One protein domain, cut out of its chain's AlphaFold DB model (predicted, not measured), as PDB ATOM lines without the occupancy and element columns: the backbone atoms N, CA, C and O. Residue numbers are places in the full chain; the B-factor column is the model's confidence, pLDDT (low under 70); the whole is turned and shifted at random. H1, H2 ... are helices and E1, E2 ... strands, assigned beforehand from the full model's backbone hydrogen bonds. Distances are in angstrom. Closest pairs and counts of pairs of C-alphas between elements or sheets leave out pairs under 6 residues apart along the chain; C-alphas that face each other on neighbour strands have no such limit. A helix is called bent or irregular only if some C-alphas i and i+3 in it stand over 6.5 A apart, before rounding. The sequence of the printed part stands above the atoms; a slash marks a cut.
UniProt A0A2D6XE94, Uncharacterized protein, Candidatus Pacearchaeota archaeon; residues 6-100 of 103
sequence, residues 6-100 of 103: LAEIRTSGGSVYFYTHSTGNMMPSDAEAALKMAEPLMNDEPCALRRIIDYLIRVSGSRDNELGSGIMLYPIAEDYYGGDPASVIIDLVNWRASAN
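What this domain is: This is residues 6 to 100 of the 103 residues of an uncharacterized protein of Candidatus Pacearchaeota archaeon (UniProt A0A2D6XE94). A twisted five-stranded sheet has two long helices, H1 and H2, packed side by side as a hairpin over one face, making two layers, a sheet and helices on one face of it. The short H3 only grazes the sheet and is the element farthest from the mean of the C-alphas. The 95 printed residues hold E1 E2 H1 H2 E3 H3 E4 E5 in chain order, class mixed, helices and strands; the mixed sheet runs E3 E2 E1 E4 E5. The whole is compact, radius of gyration of the C-alphas 12.2 A, spanning 36 by 26 by 20 A.

Where its parts are: E1, residues 6 to 11, begins at C-alpha 6 (13.412, -4.191, 26.887) and E2 is 14 to 20, 20.6 A long. E3 is 69 to 72, E4 88 to 91, and E5 96 to 99, ending at C-alpha 99 (14.759, -0.708, 17.080). H1 is 24 to 41, 25.6 A, H2 45 to 59, 20.9 A, and H3 78 to 82.

How they stand to each other: E1 and E4 are parallel, with N 8 and O 88 at 2.8 A. The other neighbours are antiparallel: E2 and E1 (N 9 and O 16, 2.8 A), E3 and E2 (N 72 and O 17, 2.8 A), E4 and E5 (N 89 and O 98, 2.8 A). E3, H3 and E4 form a split strand-helix-strand unit, E2 and E1 lying between its strands, with a right-handed crossover. On the same face, H1 lies over E4 at a height of 8.6 A and H2 over E2, and only just over E1 with 3 C-alphas, at 9.5 A. H1 and H2 touch, C-alphas of Ala 34 and Ile 52 closest at 5.1 A, opposite ways at a steep tilt of 39 degrees. H1 has a kink of 32 degrees near residue 31 and is irregular, C-alphas 37 and 40 being 7.5 A apart; H3 is only just irregular, C-alphas 79 and 82 being 6.6 A apart. In H2 every O i to N i+4 pair is within hydrogen-bond range; H1 has 10 of 14, and H3 0 of 1, with 1 of 2 O i to N i+3 pairs.

The domain as a whole: The C-alphas of Pro 40 and Tyr 81, the two farthest apart, are 37.3 A apart. The printed part has no cut and no long link. Residues 64 to 67 and 76 to 84 are under pLDDT 70.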
ATOM      1  N   LEU A   6      14.835  -4.474  26.774       88.62
ATOM      2  CA  LEU A   6      13.412  -4.191  26.887       88.62
ATOM      3  C   LEU A   6      12.765  -3.983  25.509       88.62
ATOM      4  O   LEU A   6      13.268  -3.207  24.693       88.62
ATOM      5  N   ALA A   7      11.620  -4.618  25.278       91.62
ATOM      6  CA  ALA A   7      10.704  -4.308  24.191       91.62
ATOM      7  C   ALA A   7       9.429  -3.661  24.751       91.62
ATOM      8  O   ALA A   7       8.824  -4.171  25.692       91.62
ATOM      9  N   GLU A   8       9.011  -2.542  24.171       93.81
ATOM     10  CA  GLU A   8       7.707  -1.927  24.413       93.81
ATOM     11  C   GLU A   8       6.724  -2.425  23.352       93.81
ATOM     12  O   GLU A   8       6.958  -2.250  22.159       93.81
ATOM     13  N   ILE A   9       5.617  -3.029  23.771       96.06
ATOM     14  CA  ILE A   9       4.530  -3.454  22.892       96.06
ATOM     15  C   ILE A   9       3.388  -2.453  23.060       96.06
ATOM     16  O   ILE A   9       2.706  -2.447  24.088       96.06
ATOM     17  N   ARG A  10       3.200  -1.584  22.065       95.94
ATOM     18  CA  ARG A  10       2.175  -0.535  22.063       95.94
ATOM     19  C   ARG A  10       0.877  -1.051  21.480       95.94
ATOM     20  O   ARG A  10       0.863  -1.664  20.413       95.94
ATOM     21  N   THR A  11      -0.202  -0.738  22.171       95.38
ATOM     22  CA  THR A  11      -1.576  -1.048  21.799       95.38
ATOM     23  C   THR A  11      -2.401   0.235  21.841       95.38
ATOM     24  O   THR A  11      -1.966   1.256  22.383       95.38
ATOM     25  N   SER A  12      -3.618   0.198  21.307       94.38
ATOM     26  CA  SER A  12      -4.562   1.317  21.396       94.38
ATOM     27  C   SER A  12      -4.905   1.716  22.843       94.38
ATOM     28  O   SER A  12      -5.228   2.873  23.108       94.38
ATOM     29  N   GLY A  13      -4.810   0.770  23.786       92.44
ATOM     30  CA  GLY A  13      -5.128   0.960  25.204       92.44
ATOM     31  C   GLY A  13      -3.935   1.282  26.108       92.44
ATOM     32  O   GLY A  13      -4.129   1.456  27.311       92.44
ATOM     33  N   GLY A  14      -2.713   1.334  25.574       92.06
ATOM     34  CA  GLY A  14      -1.511   1.596  26.361       92.06
ATOM     35  C   GLY A  14      -0.324   0.756  25.912       92.06
ATOM     36  O   GLY A  14      -0.102   0.534  24.725       92.06
ATOM     37  N   SER A  15       0.502   0.326  26.860       93.00
ATOM     38  CA  SER A  15       1.706  -0.442  26.548       93.00
ATOM     39  C   SER A  15       1.942  -1.548  27.555       93.00
ATOM     40  O   SER A  15       1.618  -1.430  28.735       93.00
ATOM     41  N   VAL A  16       2.522  -2.628  27.051       93.50
ATOM     42  CA  VAL A  16       3.027  -3.746  27.839       93.50
ATOM     43  C   VAL A  16       4.495  -3.912  27.487       93.50
ATOM     44  O   VAL A  16       4.875  -3.771  26.328       93.50
ATOM     45  N   TYR A  17       5.328  -4.208  28.473       91.75
ATOM     46  CA  TYR A  17       6.761  -4.341  28.266       91.75
ATOM     47  C   TYR A  17       7.179  -5.799  28.368       91.75
ATOM     48  O   TYR A  17       6.715  -6.520  29.247       91.75
ATOM     49  N   PHE A  18       8.078  -6.219  27.488       91.75
ATOM     50  CA  PHE A  18       8.716  -7.526  27.522       91.75
ATOM     51  C   PHE A  18      10.210  -7.345  27.782       91.75
ATOM     52  O   PHE A  18      10.867  -6.589  27.070       91.75
ATOM     53  N   TYR A  19      10.751  -8.017  28.791       88.19
ATOM     54  CA  TYR A  19      12.182  -7.985  29.096       88.19
ATOM     55  C   TYR A  19      12.813  -9.359  28.857       88.19
ATOM     56  O   TYR A  19      12.159 -10.380  29.050       88.19
ATOM     57  N   THR A  20      14.086  -9.388  28.466       86.75
ATOM     58  CA  THR A  20      14.923 -10.602  28.406       86.75
ATOM     59  C   THR A  20      16.291 -10.321  29.017       86.75
ATOM     60  O   THR A  20      16.785  -9.199  28.895       86.75
ATOM     61  N   HIS A  21      16.907 -11.316  29.662       81.06
ATOM     62  CA  HIS A  21      18.241 -11.200  30.272       81.06
ATOM     63  C   HIS A  21      19.392 -11.753  29.421       81.06
ATOM     64  O   HIS A  21      20.543 -11.369  29.642       81.06
ATOM     65  N   SER A  22      19.100 -12.665  28.491       74.62
ATOM     66  CA  SER A  22      20.128 -13.515  27.865       74.62
ATOM     67  C   SER A  22      20.092 -13.534  26.335       74.62
ATOM     68  O   SER A  22      21.004 -14.082  25.723       74.62
ATOM     69  N   THR A  23      19.062 -12.952  25.713       76.12
ATOM     70  CA  THR A  23      18.826 -13.017  24.255       76.12
ATOM     71  C   THR A  23      18.540 -11.646  23.638       76.12
ATOM     72  O   THR A  23      17.839 -11.536  22.634       76.12
ATOM     73  N   GLY A  24      19.019 -10.575  24.267       75.62
ATOM     74  CA  GLY A  24      18.666  -9.208  23.912       75.62
ATOM     75  C   GLY A  24      19.060  -8.766  22.503       75.62
ATOM     76  O   GLY A  24      18.275  -8.099  21.832       75.62
ATOM     77  N   ASN A  25      20.233  -9.145  22.010       82.62
ATOM     78  CA  ASN A  25      20.726  -8.827  20.670       82.62
ATOM     79  C   ASN A  25      19.775  -9.273  19.560       82.62
ATOM     80  O   ASN A  25      19.726  -8.622  18.519       82.62
ATOM     81  N   MET A  26      19.023 -10.350  19.787       87.69
ATOM     82  CA  MET A  26      18.045 -10.880  18.839       87.69
ATOM     83  C   MET A  26      16.700 -10.145  18.899       87.69
ATOM     84  O   MET A  26      15.886 -10.308  17.995       87.69
ATOM     85  N   MET A  27      16.468  -9.284  19.900       89.06
ATOM     86  CA  MET A  27      15.176  -8.624  20.122       89.06
ATOM     87  C   MET A  27      14.643  -7.868  18.891       89.06
ATOM     88  O   MET A  27      13.450  -7.992  18.621       89.06
ATOM     89  N   PRO A  28      15.451  -7.113  18.112       91.12
ATOM     90  CA  PRO A  28      14.948  -6.471  16.896       91.12
ATOM     91  C   PRO A  28      14.412  -7.474  15.866       91.12
ATOM     92  O   PRO A  28      13.302  -7.304  15.366       91.12
ATOM     93  N   SER A  29      15.157  -8.550  15.593       92.56
ATOM     94  CA  SER A  29      14.720  -9.591  14.655       92.56
ATOM     95  C   SER A  29      13.536 -10.398  15.187       92.56
ATOM     96  O   SER A  29      12.624 -10.732  14.431       92.56
ATOM     97  N   ASP A  30      13.514 -10.673  16.492       93.88
ATOM     98  CA  ASP A  30      12.429 -11.406  17.144       93.88
ATOM     99  C   ASP A  30      11.133 -10.589  17.135       93.88
ATOM    100  O   ASP A  30      10.058 -11.143  16.919       93.88
ATOM    101  N   ALA A  31      11.226  -9.268  17.300       94.81
ATOM    102  CA  ALA A  31      10.099  -8.348  17.213       94.81
ATOM    103  C   ALA A  31       9.477  -8.308  15.809       94.81
ATOM    104  O   ALA A  31       8.254  -8.395  15.675       94.81
ATOM    105  N   GLU A  32      10.299  -8.222  14.761       95.81
ATOM    106  CA  GLU A  32       9.826  -8.291  13.372       95.81
ATOM    107  C   GLU A  32       9.156  -9.638  13.071       95.81
ATOM    108  O   GLU A  32       8.073  -9.689  12.477       95.81
ATOM    109  N   ALA A  33       9.766 -10.738  13.519       96.38
ATOM    110  CA  ALA A  33       9.224 -12.077  13.326       96.38
ATOM    111  C   ALA A  33       7.914 -12.294  14.104       96.38
ATOM    112  O   ALA A  33       6.973 -12.885  13.562       96.38
ATOM    113  N   ALA A  34       7.819 -11.777  15.333       96.44
ATOM    114  CA  ALA A  34       6.607 -11.818  16.145       96.44
ATOM    115  C   ALA A  34       5.453 -11.077  15.458       96.44
ATOM    116  O   ALA A  34       4.344 -11.610  15.368       96.44
ATOM    117  N   LEU A  35       5.727  -9.881  14.928       96.69
ATOM    118  CA  LEU A  35       4.739  -9.073  14.219       96.69
ATOM    119  C   LEU A  35       4.267  -9.768  12.936       96.69
ATOM    120  O   LEU A  35       3.067  -9.921  12.727       96.69
ATOM    121  N   LYS A  36       5.190 -10.278  12.114       96.75
ATOM    122  CA  LYS A  36       4.848 -11.033  10.896       96.75
ATOM    123  C   LYS A  36       4.001 -12.269  11.200       96.75
ATOM    124  O   LYS A  36       3.067 -12.591  10.477       96.75
ATOM    125  N   MET A  37       4.310 -12.974  12.283       96.56
ATOM    126  CA  MET A  37       3.558 -14.158  12.689       96.56
ATOM    127  C   MET A  37       2.145 -13.809  13.189       96.56
ATOM    128  O   MET A  37       1.210 -14.585  12.973       96.56
ATOM    129  N   ALA A  38       1.970 -12.640  13.810       97.12
ATOM    130  CA  ALA A  38       0.676 -12.134  14.261       97.12
ATOM    131  C   ALA A  38      -0.151 -11.448  13.154       97.12
ATOM    132  O   ALA A  38      -1.299 -11.100  13.411       97.12
ATOM    133  N   GLU A  39       0.379 -11.291  11.935       95.88
ATOM    134  CA  GLU A  39      -0.258 -10.579  10.807       95.88
ATOM    135  C   GLU A  39      -1.705 -11.000  10.509       95.88
ATOM    136  O   GLU A  39      -2.547 -10.118  10.322       95.88
ATOM    137  N   PRO A  40      -2.079 -12.296  10.566       97.00
ATOM    138  CA  PRO A  40      -3.474 -12.702  10.376       97.00
ATOM    139  C   PRO A  40      -4.458 -12.108  11.398       97.00
ATOM    140  O   PRO A  40      -5.667 -12.145  11.179       97.00
ATOM    141  N   LEU A  41      -3.954 -11.588  12.519       95.38
ATOM    142  CA  LEU A  41      -4.714 -11.024  13.634       95.38
ATOM    143  C   LEU A  41      -4.627  -9.490  13.685       95.38
ATOM    144  O   LEU A  41      -4.980  -8.910  14.705       95.38
ATOM    145  N   MET A  42      -4.188  -8.814  12.615       94.00
ATOM    146  CA  MET A  42      -4.010  -7.349  12.615       94.00
ATOM    147  C   MET A  42      -5.268  -6.550  12.993       94.00
ATOM    148  O   MET A  42      -5.165  -5.449  13.517       94.00
ATOM    149  N   ASN A  43      -6.456  -7.120  12.768       94.56
ATOM    150  CA  ASN A  43      -7.742  -6.506  13.112       94.56
ATOM    151  C   ASN A  43      -8.272  -6.926  14.502       94.56
ATOM    152  O   ASN A  43      -9.360  -6.511  14.892       94.56
ATOM    153  N   ASP A  44      -7.534  -7.763  15.236       96.19
ATOM    154  CA  ASP A  44      -7.850  -8.242  16.585       96.19
ATOM    155  C   ASP A  44      -6.625  -8.029  17.488       96.19
ATOM    156  O   ASP A  44      -5.857  -8.946  17.792       96.19
ATOM    157  N   GLU A  45      -6.427  -6.771  17.887       94.81
ATOM    158  CA  GLU A  45      -5.282  -6.326  18.687       94.81
ATOM    159  C   GLU A  45      -5.081  -7.161  19.976       94.81
ATOM    160  O   GLU A  45      -3.949  -7.587  20.224       94.81
ATOM    161  N   PRO A  46      -6.120  -7.503  20.773       95.25
ATOM    162  CA  PRO A  46      -5.951  -8.382  21.934       95.25
ATOM    163  C   PRO A  46      -5.469  -9.799  21.589       95.25
ATOM    164  O   PRO A  46      -4.728 -10.410  22.369       95.25
ATOM    165  N   CYS A  47      -5.897 -10.374  20.460       96.12
ATOM    166  CA  CYS A  47      -5.356 -11.648  19.979       96.12
ATOM    167  C   CYS A  47      -3.915 -11.497  19.474       96.12
ATOM    168  O   CYS A  47      -3.066 -12.316  19.837       96.12
ATOM    169  N   ALA A  48      -3.618 -10.453  18.694       97.31
ATOM    170  CA  ALA A  48      -2.279 -10.176  18.179       97.31
ATOM    171  C   ALA A  48      -1.262  -9.980  19.313       97.31
ATOM    172  O   ALA A  48      -0.205 -10.612  19.304       97.31
ATOM    173  N   LEU A  49      -1.613  -9.203  20.343       96.81
ATOM    174  CA  LEU A  49      -0.787  -8.993  21.533       96.81
ATOM    175  C   LEU A  49      -0.428 -10.318  22.214       96.81
ATOM    176  O   LEU A  49       0.745 -10.588  22.472       96.81
ATOM    177  N   ARG A  50      -1.427 -11.171  22.480       95.56
ATOM    178  CA  ARG A  50      -1.202 -12.490  23.098       95.56
ATOM    179  C   ARG A  50      -0.265 -13.351  22.256       95.56
ATOM    180  O   ARG A  50       0.600 -14.028  22.802       95.56
ATOM    181  N   ARG A  51      -0.431 -13.304  20.934       96.38
ATOM    182  CA  ARG A  51       0.356 -14.077  19.971       96.38
ATOM    183  C   ARG A  51       1.812 -13.605  19.905       96.38
ATOM    184  O   ARG A  51       2.711 -14.439  19.864       96.38
ATOM    185  N   ILE A  52       2.041 -12.294  19.965       96.75
ATOM    186  CA  ILE A  52       3.380 -11.689  20.041       96.75
ATOM    187  C   ILE A  52       4.077 -12.078  21.342       96.75
ATOM    188  O   ILE A  52       5.200 -12.569  21.303       96.75
ATOM    189  N   ILE A  53       3.409 -11.922  22.485       94.69
ATOM    190  CA  ILE A  53       3.980 -12.270  23.795       94.69
ATOM    191  C   ILE A  53       4.365 -13.756  23.851       94.69
ATOM    192  O   ILE A  53       5.472 -14.086  24.273       94.69
ATOM    193  N   ASP A  54       3.477 -14.646  23.400       94.06
ATOM    194  CA  ASP A  54       3.738 -16.090  23.342       94.06
ATOM    195  C   ASP A  54       4.972 -16.413  22.488       94.06
ATOM    196  O   ASP A  54       5.840 -17.188  22.897       94.06
ATOM    197  N   TYR A  55       5.094 -15.760  21.329       94.94
ATOM    198  CA  TYR A  55       6.259 -15.906  20.464       94.94
ATOM    199  C   TYR A  55       7.550 -15.463  21.156       94.94
ATOM    200  O   TYR A  55       8.511 -16.230  21.172       94.94
ATOM    201  N   LEU A  56       7.557 -14.271  21.759       93.06
ATOM    202  CA  LEU A  56       8.729 -13.707  22.433       93.06
ATOM    203  C   LEU A  56       9.201 -14.590  23.599       93.06
ATOM    204  O   LEU A  56      10.390 -14.894  23.704       93.06
ATOM    205  N   ILE A  57       8.274 -15.090  24.423       90.38
ATOM    206  CA  ILE A  57       8.592 -16.049  25.494       90.38
ATOM    207  C   ILE A  57       9.225 -17.312  24.900       90.38
ATOM    208  O   ILE A  57      10.276 -17.759  25.365       90.38
ATOM    209  N   ARG A  58       8.634 -17.868  23.838       90.12
ATOM    210  CA  ARG A  58       9.132 -19.093  23.205       90.12
ATOM    211  C   ARG A  58      10.542 -18.932  22.635       90.12
ATOM    212  O   ARG A  58      11.364 -19.821  22.848       90.12
ATOM    213  N   VAL A  59      10.826 -17.843  21.918       89.56
ATOM    214  CA  VAL A  59      12.153 -17.627  21.302       89.56
ATOM    215  C   VAL A  59      13.217 -17.238  22.325       89.56
ATOM    216  O   VAL A  59      14.368 -17.633  22.176       89.56
ATOM    217  N   SER A  60      12.829 -16.585  23.425       85.25
ATOM    218  CA  SER A  60      13.736 -16.321  24.552       85.25
ATOM    219  C   SER A  60      14.132 -17.582  25.342       85.25
ATOM    220  O   SER A  60      14.979 -17.516  26.234       85.25
ATOM    221  N   GLY A  61      13.502 -18.730  25.058       80.94
ATOM    222  CA  GLY A  61      13.835 -20.030  25.648       80.94
ATOM    223  C   GLY A  61      13.583 -20.143  27.155       80.94
ATOM    224  O   GLY A  61      14.013 -21.111  27.780       80.94
ATOM    225  N   SER A  62      12.914 -19.163  27.758       76.12
ATOM    226  CA  SER A  62      12.714 -19.074  29.201       76.12
ATOM    227  C   SER A  62      11.472 -18.254  29.527       76.12
ATOM    228  O   SER A  62      11.032 -17.420  28.742       76.12
ATOM    229  N   ARG A  63      10.906 -18.494  30.708       78.00
ATOM    230  CA  ARG A  63       9.875 -17.651  31.307       78.00
ATOM    231  C   ARG A  63      10.225 -17.482  32.773       78.00
ATOM    232  O   ARG A  63      10.297 -18.486  33.476       78.00
ATOM    233  N   ASP A  64      10.428 -16.241  33.193       67.31
ATOM    234  CA  ASP A  64      10.492 -15.827  34.596       67.31
ATOM    235  C   ASP A  64      11.439 -16.685  35.461       67.31
ATOM    236  O   ASP A  64      11.131 -17.071  36.586       67.31
ATOM    237  N   ASN A  65      12.594 -17.049  34.895       68.31
ATOM    238  CA  ASN A  65      13.703 -17.655  35.629       68.31
ATOM    239  C   ASN A  65      14.808 -16.602  35.840       68.31
ATOM    240  O   ASN A  65      14.757 -15.524  35.253       68.31
ATOM    241  N   GLU A  66      15.807 -16.900  36.674       66.00
ATOM    242  CA  GLU A  66      16.842 -15.938  37.107       66.00
ATOM    243  C   GLU A  66      17.567 -15.213  35.949       66.00
ATOM    244  O   GLU A  66      18.037 -14.088  36.110       66.00
ATOM    245  N   LEU A  67      17.617 -15.826  34.760       68.56
ATOM    246  CA  LEU A  67      18.227 -15.280  33.540       68.56
ATOM    247  C   LEU A  67      17.240 -15.231  32.362       68.56
ATOM    248  O   LEU A  67      17.647 -15.331  31.198       68.56
ATOM    249  N   GLY A  68      15.950 -15.107  32.670       76.19
ATOM    250  CA  GLY A  68      14.877 -15.400  31.736       76.19
ATOM    251  C   GLY A  68      14.267 -14.191  31.047       76.19
ATOM    252  O   GLY A  68      14.887 -13.131  30.922       76.19
ATOM    253  N   SER A  69      13.022 -14.362  30.606       87.44
ATOM    254  CA  SER A  69      12.198 -13.299  30.043       87.44
ATOM    255  C   SER A  69      10.847 -13.184  30.744       87.44
ATOM    256  O   SER A  69      10.357 -14.141  31.352       87.44
ATOM    257  N   GLY A  70      10.222 -12.015  30.657       88.12
ATOM    258  CA  GLY A  70       8.942 -11.781  31.311       88.12
ATOM    259  C   GLY A  70       8.240 -10.518  30.842       88.12
ATOM    260  O   GLY A  70       8.705  -9.807  29.951       88.12
ATOM    261  N   ILE A  71       7.079 -10.269  31.446       89.94
ATOM    262  CA  ILE A  71       6.166  -9.187  31.076       89.94
ATOM    263  C   ILE A  71       6.063  -8.205  32.239       89.94
ATOM    264  O   ILE A  71       5.990  -8.618  33.395       89.94
ATOM    265  N   MET A  72       5.989  -6.916  31.936       86.31
ATOM    266  CA  MET A  72       5.789  -5.861  32.923       86.31
ATOM    267  C   MET A  72       4.772  -4.831  32.431       86.31
ATOM    268  O   MET A  72       4.602  -4.617  31.232       86.31
ATOM    269  N   LEU A  73       4.132  -4.147  33.379       85.00
ATOM    270  CA  LEU A  73       3.213  -3.035  33.103       85.00
ATOM    271  C   LEU A  73       3.921  -1.678  33.023       85.00
ATOM    272  O   LEU A  73       3.373  -0.720  32.492       85.00
ATOM    273  N   TYR A  74       5.141  -1.603  33.543       81.19
ATOM    274  CA  TYR A  74       5.959  -0.399  33.565       81.19
ATOM    275  C   TYR A  74       7.373  -0.758  33.108       81.19
ATOM    276  O   TYR A  74       7.807  -1.877  33.385       81.19
ATOM    277  N   PRO A  75       8.119   0.160  32.472       75.31
ATOM    278  CA  PRO A  75       9.470  -0.093  31.965       75.31
ATOM    279  C   PRO A  75      10.526  -0.108  33.089       75.31
ATOM    280  O   PRO A  75      11.615   0.430  32.938       75.31
ATOM    281  N   ILE A  76      10.212  -0.713  34.237       66.38
ATOM    282  CA  ILE A  76      11.083  -0.790  35.422       66.38
ATOM    283  C   ILE A  76      11.941  -2.069  35.337       66.38
ATOM    284  O   ILE A  76      12.075  -2.816  36.302       66.38
ATOM    285  N   ALA A  77      12.481  -2.362  34.151       61.84
ATOM    286  CA  ALA A  77      13.496  -3.400  33.960       61.84
ATOM    287  C   ALA A  77      14.877  -2.753  33.952       61.84
ATOM    288  O   ALA A  77      15.000  -1.562  33.693       61.84
ATOM    289  N   GLU A  78      15.915  -3.544  34.214       55.22
ATOM    290  CA  GLU A  78      17.282  -3.080  34.492       55.22
ATOM    291  C   GLU A  78      17.940  -2.178  33.423       55.22
ATOM    292  O   GLU A  78      18.917  -1.507  33.751       55.22
ATOM    293  N   ASP A  79      17.392  -2.062  32.204       51.19
ATOM    294  CA  ASP A  79      17.755  -0.982  31.260       51.19
ATOM    295  C   ASP A  79      17.509   0.427  31.868       51.19
ATOM    296  O   ASP A  79      18.110   1.417  31.451       51.19
ATOM    297  N   TYR A  80      16.690   0.523  32.922       44.44
ATOM    298  CA  TYR A  80      16.391   1.742  33.670       44.44
ATOM    299  C   TYR A  80      17.462   2.155  34.693       44.44
ATOM    300  O   TYR A  80      17.382   3.272  35.202       44.44
ATOM    301  N   TYR A  81      18.520   1.372  34.957       46.88
ATOM    302  CA  TYR A  81      19.638   1.912  35.758       46.88
ATOM    303  C   TYR A  81      20.299   3.152  35.098       46.88
ATOM    304  O   TYR A  81      21.080   3.833  35.760       46.88
ATOM    305  N   GLY A  82      19.943   3.493  33.845       49.34
ATOM    306  CA  GLY A  82      20.302   4.746  33.164       49.34
ATOM    307  C   GLY A  82      19.139   5.599  32.627       49.34
ATOM    308  O   GLY A  82      19.405   6.627  32.014       49.34
ATOM    309  N   GLY A  83      17.867   5.225  32.838       57.03
ATOM    310  CA  GLY A  83      16.724   5.953  32.256       57.03
ATOM    311  C   GLY A  83      16.562   5.792  30.735       57.03
ATOM    312  O   GLY A  83      15.944   6.643  30.093       57.03
ATOM    313  N   ASP A  84      17.112   4.723  30.157       63.81
ATOM    314  CA  ASP A  84      17.085   4.502  28.712       63.81
ATOM    315  C   ASP A  84      15.690   4.090  28.203       63.81
ATOM    316  O   ASP A  84      14.955   3.368  28.886       63.81
ATOM    317  N   PRO A  85      15.310   4.504  26.979       72.44
ATOM    318  CA  PRO A  85      14.093   4.030  26.332       72.44
ATOM    319  C   PRO A  85      14.187   2.534  25.994       72.44
ATOM    320  O   PRO A  85      15.278   1.977  25.859       72.44
ATOM    321  N   ALA A  86      13.032   1.887  25.794       80.62
ATOM    322  CA  ALA A  86      12.976   0.497  25.347       80.62
ATOM    323  C   ALA A  86      13.833   0.291  24.089       80.62
ATOM    324  O   ALA A  86      13.799   1.104  23.165       80.62
ATOM    325  N   SER A  87      14.586  -0.805  24.041       84.31
ATOM    326  CA  SER A  87      15.491  -1.110  22.928       84.31
ATOM    327  C   SER A  87      14.742  -1.392  21.627       84.31
ATOM    328  O   SER A  87      15.275  -1.159  20.543       84.31
ATOM    329  N   VAL A  88      13.508  -1.885  21.722       90.50
ATOM    330  CA  VAL A  88      12.634  -2.146  20.579       90.50
ATOM    331  C   VAL A  88      11.216  -1.696  20.911       90.50
ATOM    332  O   VAL A  88      10.758  -1.844  22.041       90.50
ATOM    333  N   ILE A  89      10.515  -1.164  19.918       94.12
ATOM    334  CA  ILE A  89       9.091  -0.848  19.983       94.12
ATOM    335  C   ILE A  89       8.369  -1.722  18.960       94.12
ATOM    336  O   ILE A  89       8.670  -1.651  17.766       94.12
ATOM    337  N   ILE A  90       7.405  -2.511  19.428       96.19
ATOM    338  CA  ILE A  90       6.430  -3.251  18.625       96.19
ATOM    339  C   ILE A  90       5.117  -2.472  18.696       96.19
ATOM    340  O   ILE A  90       4.451  -2.441  19.725       96.19
ATOM    341  N   ASP A  91       4.758  -1.801  17.614       96.44
ATOM    342  CA  ASP A  91       3.613  -0.903  17.527       96.44
ATOM    343  C   ASP A  91       2.469  -1.612  16.802       96.44
ATOM    344  O   ASP A  91       2.496  -1.739  15.577       96.44
ATOM    345  N   LEU A  92       1.482  -2.104  17.558       96.38
ATOM    346  CA  LEU A  92       0.327  -2.798  16.984       96.38
ATOM    347  C   LEU A  92      -0.665  -1.844  16.323       96.38
ATOM    348  O   LEU A  92      -1.351  -2.250  15.390       96.38
ATOM    349  N   VAL A  93      -0.693  -0.577  16.745       94.06
ATOM    350  CA  VAL A  93      -1.581   0.443  16.172       94.06
ATOM    351  C   VAL A  93      -1.166   0.761  14.737       94.06
ATOM    352  O   VAL A  93      -2.010   0.884  13.855       94.06
ATOM    353  N   ASN A  94       0.143   0.867  14.496       96.12
ATOM    354  CA  ASN A  94       0.707   1.147  13.173       96.12
ATOM    355  C   ASN A  94       1.283  -0.096  12.479       96.12
ATOM    356  O   ASN A  94       1.904   0.034  11.426       96.12
ATOM    357  N   TRP A  95       1.118  -1.273  13.084       96.06
ATOM    358  CA  TRP A  95       1.630  -2.556  12.611       96.06
ATOM    359  C   TRP A  95       3.103  -2.519  12.164       96.06
ATOM    360  O   TRP A  95       3.448  -2.842  11.025       96.06
ATOM    361  N   ARG A  96       4.001  -2.103  13.066       96.25
ATOM    362  CA  ARG A  96       5.442  -1.986  12.778       96.25
ATOM    363  C   ARG A  96       6.320  -2.352  13.969       96.25
ATOM    364  O   ARG A  96       5.936  -2.148  15.115       96.25
ATOM    365  N   ALA A  97       7.531  -2.822  13.693       95.06
ATOM    366  CA  ALA A  97       8.593  -2.966  14.683       95.06
ATOM    367  C   ALA A  97       9.700  -1.943  14.390       95.06
ATOM    368  O   ALA A  97      10.000  -1.658  13.232       95.06
ATOM    369  N   SER A  98      10.293  -1.362  15.431       93.25
ATOM    370  CA  SER A  98      11.408  -0.421  15.295       93.25
ATOM    371  C   SER A  98      12.405  -0.605  16.429       93.25
ATOM    372  O   SER A  98      12.017  -0.663  17.593       93.25
ATOM    373  N   ALA A  99      13.689  -0.706  16.094       89.06
ATOM    374  CA  ALA A  99      14.759  -0.708  17.080       89.06
ATOM    375  C   ALA A  99      15.130   0.735  17.442       89.06
ATOM    376  O   ALA A  99      15.341   1.566  16.558       89.06
ATOM    377  N   ASN A 100      15.265   1.021  18.734       80.62
ATOM    378  CA  ASN A 100      15.942   2.226  19.188       80.62
ATOM    379  C   ASN A 100      17.449   1.971  19.112       80.62
ATOM    380  O   ASN A 100      18.059   1.396  20.017       80.62
TER     381      ASN A 100